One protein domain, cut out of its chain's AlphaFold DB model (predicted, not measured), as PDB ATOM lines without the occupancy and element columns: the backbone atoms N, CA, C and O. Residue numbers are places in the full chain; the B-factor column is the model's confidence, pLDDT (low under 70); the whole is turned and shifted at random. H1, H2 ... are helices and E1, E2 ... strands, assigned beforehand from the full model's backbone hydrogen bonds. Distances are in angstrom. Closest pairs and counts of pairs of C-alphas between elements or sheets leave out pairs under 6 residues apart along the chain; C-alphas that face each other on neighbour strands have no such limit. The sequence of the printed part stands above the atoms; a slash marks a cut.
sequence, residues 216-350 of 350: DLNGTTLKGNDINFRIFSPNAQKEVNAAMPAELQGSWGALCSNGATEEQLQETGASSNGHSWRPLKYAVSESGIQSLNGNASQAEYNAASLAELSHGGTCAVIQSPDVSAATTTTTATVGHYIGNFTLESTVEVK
ATOM      1  N   ASP A 216     -33.923   6.305  25.693       67.44
ATOM      2  CA  ASP A 216     -34.856   6.807  24.685       67.44
ATOM      3  C   ASP A 216     -35.250   8.206  25.158       67.44
ATOM      4  O   ASP A 216     -36.227   8.376  25.892       67.44
ATOM      5  N   LEU A 217     -34.376   9.173  24.864       74.31
ATOM      6  CA  LEU A 217     -34.483  10.522  25.401       74.31
ATOM      7  C   LEU A 217     -35.291  11.377  24.441       74.31
ATOM      8  O   LEU A 217     -34.889  11.598  23.297       74.31
ATOM      9  N   ASN A 218     -36.418  11.880  24.915       78.75
ATOM     10  CA  ASN A 218     -37.353  12.623  24.086       78.75
ATOM     11  C   ASN A 218     -37.315  14.111  24.431       78.75
ATOM     12  O   ASN A 218     -37.166  14.507  25.590       78.75
ATOM     13  N   GLY A 219     -37.502  14.953  23.422       69.25
ATOM     14  CA  GLY A 219     -37.787  16.368  23.623       69.25
ATOM     15  C   GLY A 219     -38.030  17.093  22.312       69.25
ATOM     16  O   GLY A 219     -37.982  16.502  21.245       69.25
ATOM     17  N   THR A 220     -38.292  18.390  22.386       66.25
ATOM     18  CA  THR A 220     -38.621  19.202  21.210       66.25
ATOM     19  C   THR A 220     -37.556  20.275  21.040       66.25
ATOM     20  O   THR A 220     -37.317  21.066  21.951       66.25
ATOM     21  N   THR A 221     -36.898  20.325  19.882       63.84
ATOM     22  CA  THR A 221     -35.931  21.392  19.574       63.84
ATOM     23  C   THR A 221     -36.569  22.779  19.672       63.84
ATOM     24  O   THR A 221     -37.777  22.944  19.502       63.84
ATOM     25  N   LEU A 222     -35.748  23.825  19.809       59.00
ATOM     26  CA  LEU A 222     -36.224  25.216  19.751       59.00
ATOM     27  C   LEU A 222     -36.904  25.590  18.418       59.00
ATOM     28  O   LEU A 222     -37.630  26.580  18.363       59.00
ATOM     29  N   LYS A 223     -36.691  24.806  17.350       60.19
ATOM     30  CA  LYS A 223     -37.367  24.965  16.051       60.19
ATOM     31  C   LYS A 223     -38.713  24.226  15.971       60.19
ATOM     32  O   LYS A 223     -39.362  24.295  14.934       60.19
ATOM     33  N   GLY A 224     -39.142  23.559  17.045       60.38
ATOM     34  CA  GLY A 224     -40.429  22.861  17.128       60.38
ATOM     35  C   GLY A 224     -40.421  21.425  16.598       60.38
ATOM     36  O   GLY A 224     -41.485  20.828  16.501       60.38
ATOM     37  N   ASN A 225     -39.252  20.870  16.265       68.06
ATOM     38  CA  ASN A 225     -39.131  19.471  15.845       68.06
ATOM     39  C   ASN A 225     -38.971  18.570  17.066       68.06
ATOM     40  O   ASN A 225     -38.029  18.777  17.837       68.06
ATOM     41  N   ASP A 226     -39.834  17.568  17.202       77.75
ATOM     42  CA  ASP A 226     -39.657  16.496  18.181       77.75
ATOM     43  C   ASP A 226     -38.437  15.658  17.799       77.75
ATOM     44  O   ASP A 226     -38.290  15.248  16.647       77.75
ATOM     45  N   ILE A 227     -37.545  15.452  18.759       80.25
ATOM     46  CA  ILE A 227     -36.318  14.682  18.634       80.25
ATOM     47  C   ILE A 227     -36.345  13.546  19.632       80.25
ATOM     48  O   ILE A 227     -36.669  13.710  20.811       80.25
ATOM     49  N   ASN A 228     -35.911  12.410  19.127       84.75
ATOM     50  CA  ASN A 228     -35.698  11.204  19.871       84.75
ATOM     51  C   ASN A 228     -34.207  10.858  19.802       84.75
ATOM     52  O   ASN A 228     -33.685  10.573  18.722       84.75
ATOM     53  N   PHE A 229     -33.500  10.953  20.929       86.69
ATOM     54  CA  PHE A 229     -32.103  10.550  21.029       86.69
ATOM     55  C   PHE A 229     -32.013   9.136  21.597       86.69
ATOM     56  O   PHE A 229     -32.373   8.885  22.749       86.69
ATOM     57  N   ARG A 230     -31.497   8.227  20.769       83.44
ATOM     58  CA  ARG A 230     -31.370   6.803  21.060       83.44
ATOM     59  C   ARG A 230     -29.919   6.411  21.148       83.44
ATOM     60  O   ARG A 230     -29.120   6.742  20.274       83.44
ATOM     61  N   ILE A 231     -29.603   5.644  22.174       85.00
ATOM     62  CA  ILE A 231     -28.297   5.012  22.321       85.00
ATOM     63  C   ILE A 231     -28.427   3.569  21.866       85.00
ATOM     64  O   ILE A 231     -29.332   2.870  22.317       85.00
ATOM     65  N   PHE A 232     -27.528   3.124  20.991       82.25
ATOM     66  CA  PHE A 232     -27.572   1.757  20.484       82.25
ATOM     67  C   PHE A 232     -27.243   0.731  21.571       82.25
ATOM     68  O   PHE A 232     -26.407   0.986  22.448       82.25
ATOM     69  N   SER A 233     -27.876  -0.440  21.474       71.94
ATOM     70  CA  SER A 233     -27.666  -1.578  22.369       71.94
ATOM     71  C   SER A 233     -26.206  -2.058  22.344       71.94
ATOM     72  O   SER A 233     -25.513  -1.868  21.341       71.94
ATOM     73  N   PRO A 234     -25.699  -2.724  23.400       71.50
ATOM     74  CA  PRO A 234     -24.311  -3.191  23.450       71.50
ATOM     75  C   PRO A 234     -23.870  -4.054  22.258       71.50
ATOM     76  O   PRO A 234     -22.683  -4.071  21.932       71.50
ATOM     77  N   ASN A 235     -24.789  -4.768  21.606       67.25
ATOM     78  CA  ASN A 235     -24.480  -5.563  20.417       67.25
ATOM     79  C   ASN A 235     -24.376  -4.688  19.166       67.25
ATOM     80  O   ASN A 235     -23.357  -4.752  18.480       67.25
ATOM     81  N   ALA A 236     -25.324  -3.773  18.953       73.81
ATOM     82  CA  ALA A 236     -25.230  -2.786  17.882       73.81
ATOM     83  C   ALA A 236     -23.972  -1.899  18.026       73.81
ATOM     84  O   ALA A 236     -23.294  -1.616  17.039       73.81
ATOM     85  N   GLN A 237     -23.571  -1.547  19.256       81.75
ATOM     86  CA  GLN A 237     -22.282  -0.887  19.515       81.75
ATOM     87  C   GLN A 237     -21.099  -1.704  18.970       81.75
ATOM     88  O   GLN A 237     -20.186  -1.135  18.370       81.75
ATOM     89  N   LYS A 238     -21.075  -3.028  19.188       77.44
ATOM     90  CA  LYS A 238     -19.986  -3.908  18.726       77.44
ATOM     91  C   LYS A 238     -19.957  -4.015  17.207       77.44
ATOM     92  O   LYS A 238     -18.880  -3.914  16.629       77.44
ATOM     93  N   GLU A 239     -21.112  -4.210  16.580       76.75
ATOM     94  CA  GLU A 239     -21.229  -4.363  15.127       76.75
ATOM     95  C   GLU A 239     -20.766  -3.111  14.388       76.75
ATOM     96  O   GLU A 239     -19.923  -3.195  13.491       76.75
ATOM     97  N   VAL A 240     -21.238  -1.936  14.818       83.88
ATOM     98  CA  VAL A 240     -20.824  -0.666  14.218       83.88
ATOM     99  C   VAL A 240     -19.326  -0.442  14.442       83.88
ATOM    100  O   VAL A 240     -18.601  -0.162  13.490       83.88
ATOM    101  N   ASN A 241     -18.810  -0.658  15.657       86.44
ATOM    102  CA  ASN A 241     -17.374  -0.518  15.928       86.44
ATOM    103  C   ASN A 241     -16.491  -1.505  15.141       86.44
ATOM    104  O   ASN A 241     -15.359  -1.157  14.811       86.44
ATOM    105  N   ALA A 242     -16.973  -2.712  14.836       82.81
ATOM    106  CA  ALA A 242     -16.219  -3.704  14.066       82.81
ATOM    107  C   ALA A 242     -16.053  -3.308  12.590       82.81
ATOM    108  O   ALA A 242     -15.061  -3.679  11.959       82.81
ATOM    109  N   ALA A 243     -17.012  -2.559  12.041       83.44
ATOM    110  CA  ALA A 243     -16.986  -2.090  10.658       83.44
ATOM    111  C   ALA A 243     -16.337  -0.705  10.488       83.44
ATOM    112  O   ALA A 243     -15.928  -0.356   9.379       83.44
ATOM    113  N   MET A 244     -16.260   0.088  11.559       87.62
ATOM    114  CA  MET A 244     -15.780   1.468  11.516       87.62
ATOM    115  C   MET A 244     -14.246   1.574  11.597       87.62
ATOM    116  O   MET A 244     -13.593   0.756  12.251       87.62
ATOM    117  N   PRO A 245     -13.646   2.604  10.968       88.88
ATOM    118  CA  PRO A 245     -12.236   2.938  11.151       88.88
ATOM    119  C   PRO A 245     -11.873   3.151  12.626       88.88
ATOM    120  O   PRO A 245     -12.706   3.575  13.429       88.88
ATOM    121  N   ALA A 246     -10.607   2.907  12.972       87.81
ATOM    122  CA  ALA A 246     -10.119   3.007  14.347       87.81
ATOM    123  C   ALA A 246     -10.365   4.398  14.961       87.81
ATOM    124  O   ALA A 246     -10.655   4.515  16.148       87.81
ATOM    125  N   GLU A 247     -10.309   5.447  14.143       89.44
ATOM    126  CA  GLU A 247     -10.496   6.846  14.533       89.44
ATOM    127  C   GLU A 247     -11.965   7.222  14.793       89.44
ATOM    128  O   GLU A 247     -12.241   8.335  15.247       89.44
ATOM    129  N   LEU A 248     -12.908   6.321  14.500       90.50
ATOM    130  CA  LEU A 248     -14.337   6.485  14.782       90.50
ATOM    131  C   LEU A 248     -14.854   5.512  15.841       90.50
ATOM    132  O   LEU A 248     -16.032   5.572  16.185       90.50
ATOM    133  N   GLN A 249     -13.993   4.660  16.401       89.25
ATOM    134  CA  GLN A 249     -14.395   3.782  17.494       89.25
ATOM    135  C   GLN A 249     -14.917   4.589  18.686       89.25
ATOM    136  O   GLN A 249     -14.393   5.657  19.012       89.25
ATOM    137  N   GLY A 250     -15.970   4.089  19.326       90.69
ATOM    138  CA  GLY A 250     -16.630   4.811  20.405       90.69
ATOM    139  C   GLY A 250     -18.021   4.285  20.735       90.69
ATOM    140  O   GLY A 250     -18.323   3.108  20.527       90.69
ATOM    141  N   SER A 251     -18.856   5.173  21.269       91.62
ATOM    142  CA  SER A 251     -20.281   4.933  21.494       91.62
ATOM    143  C   SER A 251     -21.112   5.481  20.337       91.62
ATOM    144  O   SER A 251     -20.842   6.565  19.824       91.62
ATOM    145  N   TRP A 252     -22.171   4.769  19.987       91.25
ATOM    146  CA  TRP A 252     -23.020   5.028  18.832       91.25
ATOM    147  C   TRP A 252     -24.483   5.207  19.231       91.25
ATOM    148  O   TRP A 252     -24.970   4.614  20.198       91.25
ATOM    149  N   GLY A 253     -25.183   6.056  18.498       90.56
ATOM    150  CA  GLY A 253     -26.596   6.323  18.700       90.56
ATOM    151  C   GLY A 253     -27.219   6.951  17.464       90.56
ATOM    152  O   GLY A 253     -26.558   7.124  16.439       90.56
ATOM    153  N   ALA A 254     -28.484   7.332  17.572       89.94
ATOM    154  CA  ALA A 254     -29.207   8.023  16.517       89.94
ATOM    155  C   ALA A 254     -30.074   9.152  17.076       89.94
ATOM    156  O   ALA A 254     -30.631   9.043  18.170       89.94
ATOM    157  N   LEU A 255     -30.202  10.224  16.299       88.19
ATOM    158  CA  LEU A 255     -31.204  11.266  16.498       88.19
ATOM    159  C   LEU A 255     -32.289  11.099  15.447       88.19
ATOM    160  O   LEU A 255     -32.007  11.214  14.257       88.19
ATOM    161  N   CYS A 256     -33.512  10.845  15.892       86.31
ATOM    162  CA  CYS A 256     -34.656  10.587  15.031       86.31
ATOM    163  C   CYS A 256     -35.717  11.678  15.176       86.31
ATOM    164  O   CYS A 256     -35.905  12.241  16.257       86.31
ATOM    165  N   SER A 257     -36.419  11.975  14.085       84.50
ATOM    166  CA  SER A 257     -37.530  12.924  14.071       84.50
ATOM    167  C   SER A 257     -38.525  12.618  12.960       84.50
ATOM    168  O   SER A 257     -38.147  12.286  11.840       84.50
ATOM    169  N   ASN A 258     -39.809  12.840  13.240       81.69
ATOM    170  CA  ASN A 258     -40.865  12.838  12.224       81.69
ATOM    171  C   ASN A 258     -41.042  14.205  11.532       81.69
ATOM    172  O   ASN A 258     -41.757  14.299  10.537       81.69
ATOM    173  N   GLY A 259     -40.440  15.269  12.077       78.31
ATOM    174  CA  GLY A 259     -40.600  16.642  11.584       78.31
ATOM    175  C   GLY A 259     -39.323  17.278  11.033       78.31
ATOM    176  O   GLY A 259     -39.413  18.240  10.272       78.31
ATOM    177  N   ALA A 260     -38.146  16.762  11.399       80.94
ATOM    178  CA  ALA A 260     -36.869  17.261  10.903       80.94
ATOM    179  C   ALA A 260     -36.448  16.560   9.602       80.94
ATOM    180  O   ALA A 260     -36.704  15.373   9.415       80.94
ATOM    181  N   THR A 261     -35.764  17.284   8.716       82.56
ATOM    182  CA  THR A 261     -35.116  16.678   7.546       82.56
ATOM    183  C   THR A 261     -33.817  15.977   7.942       82.56
ATOM    184  O   THR A 261     -33.213  16.299   8.966       82.56
ATOM    185  N   GLU A 262     -33.338  15.069   7.090       81.06
ATOM    186  CA  GLU A 262     -32.047  14.400   7.289       81.06
ATOM    187  C   GLU A 262     -30.901  15.411   7.455       81.06
ATOM    188  O   GLU A 262     -30.112  15.306   8.387       81.06
ATOM    189  N   GLU A 263     -30.865  16.458   6.623       81.88
ATOM    190  CA  GLU A 263     -29.869  17.534   6.711       81.88
ATOM    191  C   GLU A 263     -29.905  18.251   8.071       81.88
ATOM    192  O   GLU A 263     -28.859  18.501   8.664       81.88
ATOM    193  N   GLN A 264     -31.097  18.513   8.617       80.88
ATOM    194  CA  GLN A 264     -31.235  19.124   9.942       80.88
ATOM    195  C   GLN A 264     -30.726  18.201  11.055       80.88
ATOM    196  O   GLN A 264     -30.114  18.671  12.016       80.88
ATOM    197  N   LEU A 265     -30.957  16.893  10.938       85.19
ATOM    198  CA  LEU A 265     -30.477  15.907  11.907       85.19
ATOM    199  C   LEU A 265     -28.962  15.689  11.801       85.19
ATOM    200  O   LEU A 265     -28.293  15.583  12.825       85.19
ATOM    201  N   GLN A 266     -28.397  15.734  10.592       85.69
ATOM    202  CA  GLN A 266     -26.947  15.696  10.365       85.69
ATOM    203  C   GLN A 266     -26.214  16.934  10.908       85.69
ATOM    204  O   GLN A 266     -24.987  16.923  11.001       85.69
ATOM    205  N   GLU A 267     -26.944  17.985  11.278       83.81
ATOM    206  CA  GLU A 267     -26.445  19.180  11.967       83.81
ATOM    207  C   GLU A 267     -26.776  19.182  13.469       83.81
ATOM    208  O   GLU A 267     -26.409  20.107  14.189       83.81
ATOM    209  N   THR A 268     -27.441  18.150  13.989       84.69
ATOM    210  CA  THR A 268     -27.880  18.100  15.389       84.69
ATOM    211  C   THR A 268     -26.987  17.174  16.211       84.69
ATOM    212  O   THR A 268     -26.853  16.000  15.903       84.69
ATOM    213  N   GLY A 269     -26.379  17.673  17.284       88.12
ATOM    214  CA  GLY A 269     -25.594  16.867  18.225       88.12
ATOM    215  C   GLY A 269     -26.236  16.803  19.609       88.12
ATOM    216  O   GLY A 269     -27.245  17.460  19.879       88.12
ATOM    217  N   ALA A 270     -25.621  16.041  20.508       88.31
ATOM    218  CA  ALA A 270     -26.030  15.955  21.903       88.31
ATOM    219  C   ALA A 270     -24.827  16.013  22.851       88.31
ATOM    220  O   ALA A 270     -23.720  15.601  22.516       88.31
ATOM    221  N   SER A 271     -25.036  16.527  24.058       87.56
ATOM    222  CA  SER A 271     -24.055  16.468  25.138       87.56
ATOM    223  C   SER A 271     -24.692  15.877  26.382       87.56
ATOM    224  O   SER A 271     -25.813  16.227  26.742       87.56
ATOM    225  N   SER A 272     -23.985  14.964  27.033       86.56
ATOM    226  CA  SER A 272     -24.468  14.260  28.217       86.56
ATOM    227  C   SER A 272     -23.292  13.927  29.117       86.56
ATOM    228  O   SER A 272     -22.340  13.308  28.660       86.56
ATOM    229  N   ASN A 273     -23.349  14.320  30.392       82.19
ATOM    230  CA  ASN A 273     -22.359  13.933  31.406       82.19
ATOM    231  C   ASN A 273     -20.888  14.175  30.997       82.19
ATOM    232  O   ASN A 273     -19.995  13.433  31.391       82.19
ATOM    233  N   GLY A 274     -20.629  15.231  30.216       81.81
ATOM    234  CA  GLY A 274     -19.297  15.559  29.691       81.81
ATOM    235  C   GLY A 274     -18.924  14.847  28.386       81.81
ATOM    236  O   GLY A 274     -17.927  15.214  27.771       81.81
ATOM    237  N   HIS A 275     -19.739  13.900  27.921       87.94
ATOM    238  CA  HIS A 275     -19.609  13.252  26.621       87.94
ATOM    239  C   HIS A 275     -20.232  14.109  25.520       87.94
ATOM    240  O   HIS A 275     -21.325  14.667  25.676       87.94
ATOM    241  N   SER A 276     -19.527  14.197  24.392       89.00
ATOM    242  CA  SER A 276     -20.025  14.814  23.162       89.00
ATOM    243  C   SER A 276     -20.495  13.728  22.208       89.00
ATOM    244  O   SER A 276     -19.744  12.792  21.928       89.00
ATOM    245  N   TRP A 277     -21.717  13.866  21.715       90.94
ATOM    246  CA  TRP A 277     -22.312  13.043  20.677       90.94
ATOM    247  C   TRP A 277     -22.508  13.902  19.436       90.94
ATOM    248  O   TRP A 277     -23.239  14.894  19.449       90.94
ATOM    249  N   ARG A 278     -21.835  13.532  18.358       90.56
ATOM    250  CA  ARG A 278     -21.707  14.349  17.153       90.56
ATOM    251  C   ARG A 278     -22.252  13.586  15.952       90.56
ATOM    252  O   ARG A 278     -21.994  12.385  15.857       90.56
ATOM    253  N   PRO A 279     -22.975  14.249  15.034       89.81
ATOM    254  CA  PRO A 279     -23.359  13.632  13.773       89.81
ATOM    255  C   PRO A 279     -22.154  13.068  13.049       89.81
ATOM    256  O   PRO A 279     -21.071  13.663  13.068       89.81
ATOM    257  N   LEU A 280     -22.364  11.956  12.354       87.69
ATOM    258  CA  LEU A 280     -21.287  11.256  11.672       87.69
ATOM    259  C   LEU A 280     -20.544  12.139  10.662       87.69
ATOM    260  O   LEU A 280     -19.321  12.072  10.582       87.69
ATOM    261  N   LYS A 281     -21.255  13.048   9.982       84.19
ATOM    262  CA  LYS A 281     -20.671  14.095   9.124       84.19
ATOM    263  C   LYS A 281     -19.539  14.858   9.825       84.19
ATOM    264  O   LYS A 281     -18.476  15.056   9.240       84.19
ATOM    265  N   TYR A 282     -19.757  15.263  11.075       87.31
ATOM    266  CA  TYR A 282     -18.761  15.983  11.864       87.31
ATOM    267  C   TYR A 282     -17.719  15.041  12.457       87.31
ATOM    268  O   TYR A 282     -16.535  15.353  12.373       87.31
ATOM    269  N   ALA A 283     -18.126  13.877  12.969       88.62
ATOM    270  CA  ALA A 283     -17.200  12.886  13.515       88.62
ATOM    271  C   ALA A 283     -16.144  12.458  12.477       88.62
ATOM    272  O   ALA A 283     -14.953  12.502  12.764       88.62
ATOM    273  N   VAL A 284     -16.554  12.156  11.239       87.75
ATOM    274  CA  VAL A 284     -15.648  11.829  10.120       87.75
ATOM    275  C   VAL A 284     -14.675  12.980   9.853       87.75
ATOM    276  O   VAL A 284     -13.464  12.761   9.786       87.75
ATOM    277  N   SER A 285     -15.196  14.208   9.746       84.62
ATOM    278  CA  SER A 285     -14.378  15.387   9.444       84.62
ATOM    279  C   SER A 285     -13.366  15.714  10.549       84.62
ATOM    280  O   SER A 285     -12.222  16.059  10.258       84.62
ATOM    281  N   GLU A 286     -13.759  15.563  11.814       84.50
ATOM    282  CA  GLU A 286     -12.937  15.871  12.986       84.50
ATOM    283  C   GLU A 286     -11.908  14.769  13.269       84.50
ATOM    284  O   GLU A 286     -10.821  15.063  13.767       84.50
ATOM    285  N   SER A 287     -12.206  13.520  12.899       84.00
ATOM    286  CA  SER A 287     -11.263  12.394  12.955       84.00
ATOM    287  C   SER A 287     -10.220  12.414  11.828       84.00
ATOM    288  O   SER A 287      -9.302  11.597  11.829       84.00
ATOM    289  N   GLY A 288     -10.329  13.334  10.862       82.50
ATOM    290  CA  GLY A 288      -9.386  13.454   9.742       82.50
ATOM    291  C   GLY A 288      -9.568  12.401   8.642       82.50
ATOM    292  O   GLY A 288      -8.704  12.266   7.772       82.50
ATOM    293  N   ILE A 289     -10.685  11.670   8.655       84.44
ATOM    294  CA  ILE A 289     -11.041  10.697   7.619       84.44
ATOM    295  C   ILE A 289     -11.671  11.451   6.439       84.44
ATOM    296  O   ILE A 289     -12.524  12.313   6.627       84.44
ATOM    297  N   GLN A 290     -11.272  11.125   5.204       77.69
ATOM    298  CA  GLN A 290     -11.819  11.786   4.007       77.69
ATOM    299  C   GLN A 290     -13.290  11.431   3.747       77.69
ATOM    300  O   GLN A 290     -14.079  12.309   3.407       77.69
ATOM    301  N   SER A 291     -13.648  10.155   3.881       81.06
ATOM    302  CA  SER A 291     -15.018   9.650   3.778       81.06
ATOM    303  C   SER A 291     -15.099   8.206   4.279       81.06
ATOM    304  O   SER A 291     -14.093   7.492   4.307       81.06
ATOM    305  N   LEU A 292     -16.303   7.763   4.645       82.81
ATOM    306  CA  LEU A 292     -16.580   6.344   4.863       82.81
ATOM    307  C   LEU A 292     -16.641   5.611   3.520       82.81
ATOM    308  O   LEU A 292     -17.102   6.164   2.519       82.81
ATOM    309  N   ASN A 293     -16.168   4.366   3.487       76.00
ATOM    310  CA  ASN A 293     -16.224   3.519   2.301       76.00
ATOM    311  C   ASN A 293     -16.504   2.052   2.664       76.00
ATOM    312  O   ASN A 293     -16.322   1.627   3.806       76.00
ATOM    313  N   GLY A 294     -16.968   1.285   1.672       79.31
ATOM    314  CA  GLY A 294     -17.191  -0.158   1.785       79.31
ATOM    315  C   GLY A 294     -18.053  -0.543   2.989       79.31
ATOM    316  O   GLY A 294     -19.188  -0.087   3.135       79.31
ATOM    317  N   ASN A 295     -17.494  -1.382   3.861       74.19
ATOM    318  CA  ASN A 295     -18.189  -1.917   5.032       74.19
ATOM    319  C   ASN A 295     -18.595  -0.824   6.035       74.19
ATOM    320  O   ASN A 295     -19.643  -0.952   6.659       74.19
ATOM    321  N   ALA A 296     -17.824   0.261   6.157       79.38
ATOM    322  CA  ALA A 296     -18.121   1.334   7.106       79.38
ATOM    323  C   ALA A 296     -19.360   2.146   6.688       79.38
ATOM    324  O   ALA A 296     -20.209   2.448   7.523       79.38
ATOM    325  N   SER A 297     -19.506   2.442   5.388       77.62
ATOM    326  CA  SER A 297     -20.713   3.101   4.861       77.62
ATOM    327  C   SER A 297     -21.949   2.204   4.955       77.62
ATOM    328  O   SER A 297     -23.039   2.681   5.247       77.62
ATOM    329  N   GLN A 298     -21.790   0.891   4.756       72.00
ATOM    330  CA  GLN A 298     -22.904  -0.046   4.913       72.00
ATOM    331  C   GLN A 298     -23.336  -0.177   6.381       72.00
ATOM    332  O   GLN A 298     -24.530  -0.253   6.663       72.00
ATOM    333  N   ALA A 299     -22.385  -0.187   7.317       74.38
ATOM    334  CA  ALA A 299     -22.672  -0.268   8.745       74.38
ATOM    335  C   ALA A 299     -23.392   0.980   9.268       74.38
ATOM    336  O   ALA A 299     -24.336   0.844  10.041       74.38
ATOM    337  N   GLU A 300     -23.008   2.179   8.813       81.19
ATOM    338  CA  GLU A 300     -23.789   3.395   9.077       81.19
ATOM    339  C   GLU A 300     -25.216   3.247   8.549       81.19
ATOM    340  O   GLU A 300     -26.163   3.439   9.308       81.19
ATOM    341  N   TYR A 301     -25.376   2.906   7.267       76.06
ATOM    342  CA  TYR A 301     -26.695   2.798   6.646       76.06
ATOM    343  C   TYR A 301     -27.600   1.820   7.405       76.06
ATOM    344  O   TYR A 301     -28.763   2.124   7.678       76.06
ATOM    345  N   ASN A 302     -27.059   0.663   7.793       75.62
ATOM    346  CA  ASN A 302     -27.782  -0.330   8.582       75.62
ATOM    347  C   ASN A 302     -28.158   0.217   9.967       75.62
ATOM    348  O   ASN A 302     -29.284   0.010  10.410       75.62
ATOM    349  N   ALA A 303     -27.253   0.942  10.631       78.19
ATOM    350  CA  ALA A 303     -27.506   1.544  11.938       78.19
ATOM    351  C   ALA A 303     -28.565   2.662  11.884       78.19
ATOM    352  O   ALA A 303     -29.416   2.751  12.770       78.19
ATOM    353  N   ALA A 304     -28.553   3.489  10.834       74.56
ATOM    354  CA  ALA A 304     -29.591   4.486  10.582       74.56
ATOM    355  C   ALA A 304     -30.945   3.808  10.326       74.56
ATOM    356  O   ALA A 304     -31.925   4.108  11.003       74.56
ATOM    357  N   SER A 305     -30.973   2.822   9.423       71.00
ATOM    358  CA  SER A 305     -32.186   2.078   9.057       71.00
ATOM    359  C   SER A 305     -32.799   1.347  10.256       71.00
ATOM    360  O   SER A 305     -34.015   1.341  10.431       71.00
ATOM    361  N   LEU A 306     -31.962   0.769  11.123       67.56
ATOM    362  CA  LEU A 306     -32.368   0.153  12.389       67.56
ATOM    363  C   LEU A 306     -33.105   1.154  13.296       67.56
ATOM    364  O   LEU A 306     -34.155   0.837  13.867       67.56
ATOM    365  N   ALA A 307     -32.569   2.370  13.417       71.25
ATOM    366  CA  ALA A 307     -33.175   3.426  14.219       71.25
ATOM    367  C   ALA A 307     -34.504   3.918  13.615       71.25
ATOM    368  O   ALA A 307     -35.461   4.156  14.359       71.25
ATOM    369  N   GLU A 308     -34.589   4.005  12.284       68.00
ATOM    370  CA  GLU A 308     -35.797   4.414  11.554       68.00
ATOM    371  C   GLU A 308     -36.920   3.383  11.666       68.00
ATOM    372  O   GLU A 308     -38.053   3.747  11.984       68.00
ATOM    373  N   LEU A 309     -36.619   2.092  11.485       60.56
ATOM    374  CA  LEU A 309     -37.607   1.006  11.578       60.56
ATOM    375  C   LEU A 309     -38.291   0.947  12.947       60.56
ATOM    376  O   LEU A 309     -39.456   0.570  13.050       60.56
ATOM    377  N   SER A 310     -37.576   1.328  14.002       59.62
ATOM    378  CA  SER A 310     -38.048   1.189  15.379       59.62
ATOM    379  C   SER A 310     -38.726   2.443  15.953       59.62
ATOM    380  O   SER A 310     -39.431   2.323  16.953       59.62
ATOM    381  N   HIS A 311     -38.561   3.630  15.353       62.31
ATOM    382  CA  HIS A 311     -39.231   4.872  15.795       62.31
ATOM    383  C   HIS A 311     -40.196   5.464  14.754       62.31
ATOM    384  O   HIS A 311     -41.147   6.161  15.114       62.31
ATOM    385  N   GLY A 312     -39.976   5.182  13.468       60.00
ATOM    386  CA  GLY A 312     -40.568   5.935  12.368       60.00
ATOM    387  C   GLY A 312     -39.944   7.330  12.220       60.00
ATOM    388  O   GLY A 312     -39.447   7.924  13.178       60.00
ATOM    389  N   GLY A 313     -39.969   7.859  10.996       73.06
ATOM    390  CA  GLY A 313     -39.366   9.153  10.665       73.06
ATOM    391  C   GLY A 313     -37.934   9.026  10.148       73.06
ATOM    392  O   GLY A 313     -37.487   7.938   9.803       73.06
ATOM    393  N   THR A 314     -37.240  10.155  10.050       81.88
ATOM    394  CA  THR A 314     -35.858  10.226   9.559       81.88
ATOM    395  C   THR A 314     -34.893  10.175  10.735       81.88
ATOM    396  O   THR A 314     -35.138  10.840  11.747       81.88
ATOM    397  N   CYS A 315     -33.794   9.428  10.609       85.88
ATOM    398  CA  CYS A 315     -32.757   9.350  11.639       85.88
ATOM    399  C   CYS A 315     -31.370   9.714  11.098       85.88
ATOM    400  O   CYS A 315     -31.021   9.389   9.969       85.88
ATOM    401  N   ALA A 316     -30.541  10.338  11.937       88.50
ATOM    402  CA  ALA A 316     -29.116  10.523  11.674       88.50
ATOM    403  C   ALA A 316     -28.277   9.831  12.750       88.50
ATOM    404  O   ALA A 316     -28.531   9.994  13.948       88.50
ATOM    405  N   VAL A 317     -27.256   9.082  12.324       91.25
ATOM    406  CA  VAL A 317     -26.316   8.413  13.231       91.25
ATOM    407  C   VAL A 317     -25.401   9.446  13.884       91.25
ATOM    408  O   VAL A 317     -24.834  10.325  13.223       91.25
ATOM    409  N   ILE A 318     -25.232   9.312  15.196       92.38
ATOM    410  CA  ILE A 318     -24.329  10.129  15.998       92.38
ATOM    411  C   ILE A 318     -23.323   9.252  16.745       92.38
ATOM    412  O   ILE A 318     -23.611   8.116  17.123       92.38
ATOM    413  N   GLN A 319     -22.136   9.801  16.972       93.88
ATOM    414  CA  GLN A 319     -21.004   9.109  17.572       93.88
ATOM    415  C   GLN A 319     -20.429   9.928  18.723       93.88
ATOM    416  O   GLN A 319     -20.310  11.152  18.643       93.88
ATOM    417  N   SER A 320     -20.052   9.244  19.795       92.25
ATOM    418  CA  SER A 320     -19.191   9.775  20.842       92.25
ATOM    419  C   SER A 320     -17.870   9.011  20.833       92.25
ATOM    420  O   SER A 320     -17.907   7.782  20.829       92.25
ATOM    421  N   PRO A 321     -16.703   9.680  20.881       90.31
ATOM    422  CA  PRO A 321     -15.411   8.988  20.969       90.31
ATOM    423  C   PRO A 321     -15.254   8.215  22.287       90.31
ATOM    424  O   PRO A 321     -14.410   7.330  22.398       90.31
ATOM    425  N   ASP A 322     -16.064   8.546  23.294       88.88
ATOM    426  CA  ASP A 322     -15.998   7.936  24.609       88.88
ATOM    427  C   ASP A 322     -16.865   6.679  24.649       88.88
ATOM    428  O   ASP A 322     -18.094   6.742  24.623       88.88
ATOM    429  N   VAL A 323     -16.234   5.515  24.791       84.00
ATOM    430  CA  VAL A 323     -16.920   4.212  24.906       84.00
ATOM    431  C   VAL A 323     -17.825   4.099  26.142       84.00
ATOM    432  O   VAL A 323     -18.719   3.260  26.182       84.00
ATOM    433  N   SER A 324     -17.618   4.941  27.162       81.81
ATOM    434  CA  SER A 324     -18.476   4.989  28.353       81.81
ATOM    435  C   SER A 324     -19.756   5.798  28.146       81.81
ATOM    436  O   SER A 324     -20.648   5.742  28.994       81.81
ATOM    437  N   ALA A 325     -19.868   6.572  27.062       85.62
ATOM    438  CA  ALA A 325     -21.011   7.451  26.849       85.62
ATOM    439  C   ALA A 325     -22.324   6.663  26.728       85.62
ATOM    440  O   ALA A 325     -23.343   7.101  27.270       85.62
ATOM    441  N   ALA A 326     -22.288   5.484  26.094       81.88
ATOM    442  CA  ALA A 326     -23.461   4.631  25.905       81.88
ATOM    443  C   ALA A 326     -24.093   4.146  27.222       81.88
ATOM    444  O   ALA A 326     -25.307   4.020  27.312       81.88
ATOM    445  N   THR A 327     -23.293   3.897  28.262       78.69
ATOM    446  CA  THR A 327     -23.791   3.351  29.539       78.69
ATOM    447  C   THR A 327     -24.062   4.418  30.595       78.69
ATOM    448  O   THR A 327     -24.674   4.132  31.622       78.69
ATOM    449  N   THR A 328     -23.604   5.651  30.370       77.88
ATOM    450  CA  THR A 328     -23.697   6.749  31.346       77.88
ATOM    451  C   THR A 328     -24.695   7.829  30.949       77.88
ATOM    452  O   THR A 328     -25.084   8.639  31.792       77.88
ATOM    453  N   THR A 329     -25.129   7.868  29.689       79.88
ATOM    454  CA  THR A 329     -26.080   8.874  29.213       79.88
ATOM    455  C   THR A 329     -27.501   8.496  29.605       79.88
ATOM    456  O   THR A 329     -28.068   7.545  29.090       79.88
ATOM    457  N   THR A 330     -28.070   9.271  30.524       75.12
ATOM    458  CA  THR A 330     -29.444   9.111  31.042       75.12
ATOM    459  C   THR A 330     -30.299  10.362  30.844       75.12
ATOM    460  O   THR A 330     -31.515  10.312  30.963       75.12
ATOM    461  N   THR A 331     -29.660  11.484  30.520       80.19
ATOM    462  CA  THR A 331     -30.256  12.756  30.102       80.19
ATOM    463  C   THR A 331     -29.274  13.403  29.139       80.19
ATOM    464  O   THR A 331     -28.066  13.235  29.319       80.19
ATOM    465  N   ALA A 332     -29.742  14.179  28.172       84.62
ATOM    466  CA  ALA A 332     -28.845  14.868  27.255       84.62
ATOM    467  C   ALA A 332     -29.338  16.275  26.939       84.62
ATOM    468  O   ALA A 332     -30.499  16.616  27.110       84.62
ATOM    469  N   THR A 333     -28.423  17.107  26.475       85.94
ATOM    470  CA  THR A 333     -28.706  18.423  25.923       85.94
ATOM    471  C   THR A 333     -28.495  18.334  24.418       85.94
ATOM    472  O   THR A 333     -27.363  18.157  23.976       85.94
ATOM    473  N   VAL A 334     -29.572  18.403  23.641       84.38
ATOM    474  CA  VAL A 334     -29.565  18.269  22.175       84.38
ATOM    475  C   VAL A 334     -29.620  19.650  21.543       84.38
ATOM    476  O   VAL A 334     -30.419  20.484  21.965       84.38
ATOM    477  N   GLY A 335     -28.798  19.914  20.531       80.12
ATOM    478  CA  GLY A 335     -28.778  21.207  19.846       80.12
ATOM    479  C   GLY A 335     -28.036  21.176  18.519       80.12
ATOM    480  O   GLY A 335     -27.593  20.127  18.061       80.12
ATOM    481  N   HIS A 336     -27.892  22.342  17.897       81.44
ATOM    482  CA  HIS A 336     -27.162  22.491  16.642       81.44
ATOM    483  C   HIS A 336     -25.658  22.384  16.905       81.44
ATOM    484  O   HIS A 336     -25.103  23.148  17.697       81.44
ATOM    485  N   TYR A 337     -25.004  21.436  16.242       77.94
ATOM    486  CA  TYR A 337     -23.569  21.229  16.315       77.94
ATOM    487  C   TYR A 337     -22.829  22.106  15.300       77.94
ATOM    488  O   TYR A 337     -22.993  21.958  14.092       77.94
ATOM    489  N   ILE A 338     -21.971  23.005  15.787       71.12
ATOM    490  CA  ILE A 338     -21.245  23.970  14.941       71.12
ATOM    491  C   ILE A 338     -19.792  23.555  14.626       71.12
ATOM    492  O   ILE A 338     -18.982  24.386  14.222       71.12
ATOM    493  N   GLY A 339     -19.436  22.273  14.793       65.25
ATOM    494  CA  GLY A 339     -18.125  21.737  14.378       65.25
ATOM    495  C   GLY A 339     -16.950  22.028  15.321       65.25
ATOM    496  O   GLY A 339     -15.804  21.761  14.977       65.25
ATOM    497  N   ASN A 340     -17.199  22.624  16.491       66.62
ATOM    498  CA  ASN A 340     -16.171  22.974  17.480       66.62
ATOM    499  C   ASN A 340     -16.530  22.488  18.898       66.62
ATOM    500  O   ASN A 340     -16.185  23.148  19.879       66.62
ATOM    501  N   PHE A 341     -17.256  21.369  19.006       63.34
ATOM    502  CA  PHE A 341     -17.794  20.818  20.262       63.34
ATOM    503  C   PHE A 341     -18.822  21.697  20.986       63.34
ATOM    504  O   PHE A 341     -19.293  21.333  22.063       63.34
ATOM    505  N   THR A 342     -19.196  22.840  20.412       71.44
ATOM    506  CA  THR A 342     -20.234  23.701  20.974       71.44
ATOM    507  C   THR A 342     -21.582  23.310  20.387       71.44
ATOM    508  O   THR A 342     -21.734  23.194  19.169       71.44
ATOM    509  N   LEU A 343     -22.559  23.120  21.271       75.88
ATOM    510  CA  LEU A 343     -23.960  22.982  20.901       75.88
ATOM    511  C   LEU A 343     -24.663  24.320  21.109       75.88
ATOM    512  O   LEU A 343     -24.621  24.889  22.200       75.88
ATOM    513  N   GLU A 344     -25.330  24.803  20.070       77.81
ATOM    514  CA  GLU A 344     -26.185  25.983  20.140       77.81
ATOM    515  C   GLU A 344     -27.663  25.596  20.136       77.81
ATOM    516  O   GLU A 344     -28.045  24.517  19.685       77.81
ATOM    517  N   SER A 345     -28.524  26.514  20.587       66.81
ATOM    518  CA  SER A 345     -29.983  26.342  20.523       66.81
ATOM    519  C   SER A 345     -30.464  25.048  21.189       66.81
ATOM    520  O   SER A 345     -31.237  24.284  20.609       66.81
ATOM    521  N   THR A 346     -29.956  24.787  22.393       69.94
ATOM    522  CA  THR A 346     -30.085  23.484  23.025       69.94
ATOM    523  C   THR A 346     -31.408  23.276  23.762       69.94
ATOM    524  O   THR A 346     -32.004  24.219  24.287       69.94
ATOM    525  N   VAL A 347     -31.849  22.019  23.836       72.31
ATOM    526  CA  VAL A 347     -32.953  21.557  24.683       72.31
ATOM    527  C   VAL A 347     -32.507  20.358  25.515       72.31
ATOM    528  O   VAL A 347     -31.742  19.518  25.045       72.31
ATOM    529  N   GLU A 348     -32.970  20.278  26.757       76.44
ATOM    530  CA  GLU A 348     -32.778  19.091  27.590       76.44
ATOM    531  C   GLU A 348     -33.765  17.994  27.154       76.44
ATOM    532  O   GLU A 348     -34.964  18.247  27.041       76.44
ATOM    533  N   VAL A 349     -33.256  16.786  26.922       74.12
ATOM    534  CA  VAL A 349     -34.015  15.568  26.616       74.12
ATOM    535  C   VAL A 349     -33.816  14.546  27.738       74.12
ATOM    536  O   VAL A 349     -32.717  14.435  28.301       74.12
ATOM    537  N   LYS A 350     -34.887  13.830  28.085       69.88
ATOM    538  CA  LYS A 350     -34.950  12.852  29.185       69.88
ATOM    539  C   LYS A 350     -35.703  11.606  28.758       69.88
ATOM    540  O   LYS A 350     -36.506  11.712  27.804       69.88
TER     541      LYS A 350
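Overview. This is residues 216 to 350 of the 350 residues of an uncharacterized protein of Rothia terrae (UniProt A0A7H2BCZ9). One eight-stranded sheet, E1 to E8, folds back on itself like part of a barrel, with E1, E2 and E3 facing E5, E4, E7 and E8 and the edges E1 and E8 coming together. The long helix H4 covers E3 and E6 from outside, with H1 beside it; the short helices H2, H3 and H5 also pack on the sheet. The printed part has 135 residues, with E1 E2 H1 E3 H2 E4 E5 H3 H4 E6 H5 E7 E8 along the chain, and its class is mixed, helices and strands. The sheet's order is E1 E2 E3 E6 E5 E4 E7 E8, antiparallel throughout. The whole is compact, with a radius of gyration of the C-alphas of 13.2 A and spans of 36 by 30 by 27 A.

Along the chain. E1, residues 216 to 220, begins at C-alpha 216 at (-34.856, 6.807, 24.685). E2 is residues 226 to 231, 16.7 A long, H1 residues 234 to 243, 14.8 A, and E3 residues 251 to 257, 20.4 A. H2 is residues 262 to 266, E4 268 to 272, E5 275 to 279 and H3 280 to 286. H4, residues 295 to 311, is 24.6 A long and begins at C-alpha 295 at (-18.189, -1.917, 5.032). E6 is residues 314 to 320, 20.1 A, H5 325 to 328, and E7 332 to 337. E8, residues 343 to 349, ends at C-alpha 349 at (-34.015, 15.568, 26.616).

Arrangement. The strongly twisted sheet is a folded sheet, two leaves facing each other with E6 as the hinge. N 253 of E3 and O 318 of E6 are 2.9 A apart, within hydrogen-bond range; N 278 of E5 and O 319 of E6 are 2.8 A apart. E1 and E2, E4 and E5, and E7 and E8 are hairpins; N 217 and O 229 are 2.9 A apart, N 277 and O 270 2.8 A, and N 334 and O 347 2.8 A. The closest C-alphas of edge strands E1 and E8, Gly 219 and Val 349, are 4.9 A apart. H4 is on the sheet over E3 and E6, at a height over the sheet of 7.4 A. H1 only grazes the sheet and touches H4, closest at the C-alphas of Ala 243 and Ala 296, 5.1 A, at a shallow tilt of 29 degrees, opposite ways. H2 and H3 are on the same face, H5 on the opposite face. In H1, H2, H3 and H4 every O i to N i+4 pair is within hydrogen-bond range; H5 is too short for one.

Size, cuts and confidence. The two C-alphas farthest apart, Leu 222 and Gly 294, are 36.5 A apart. The printed part has no cut and ends at Lys 350, the chain's last residue. No link is long. Mean pLDDT of the printed part is 79.8; 21 residues are under 70, among them residues 219 to 225 and 308 to 312.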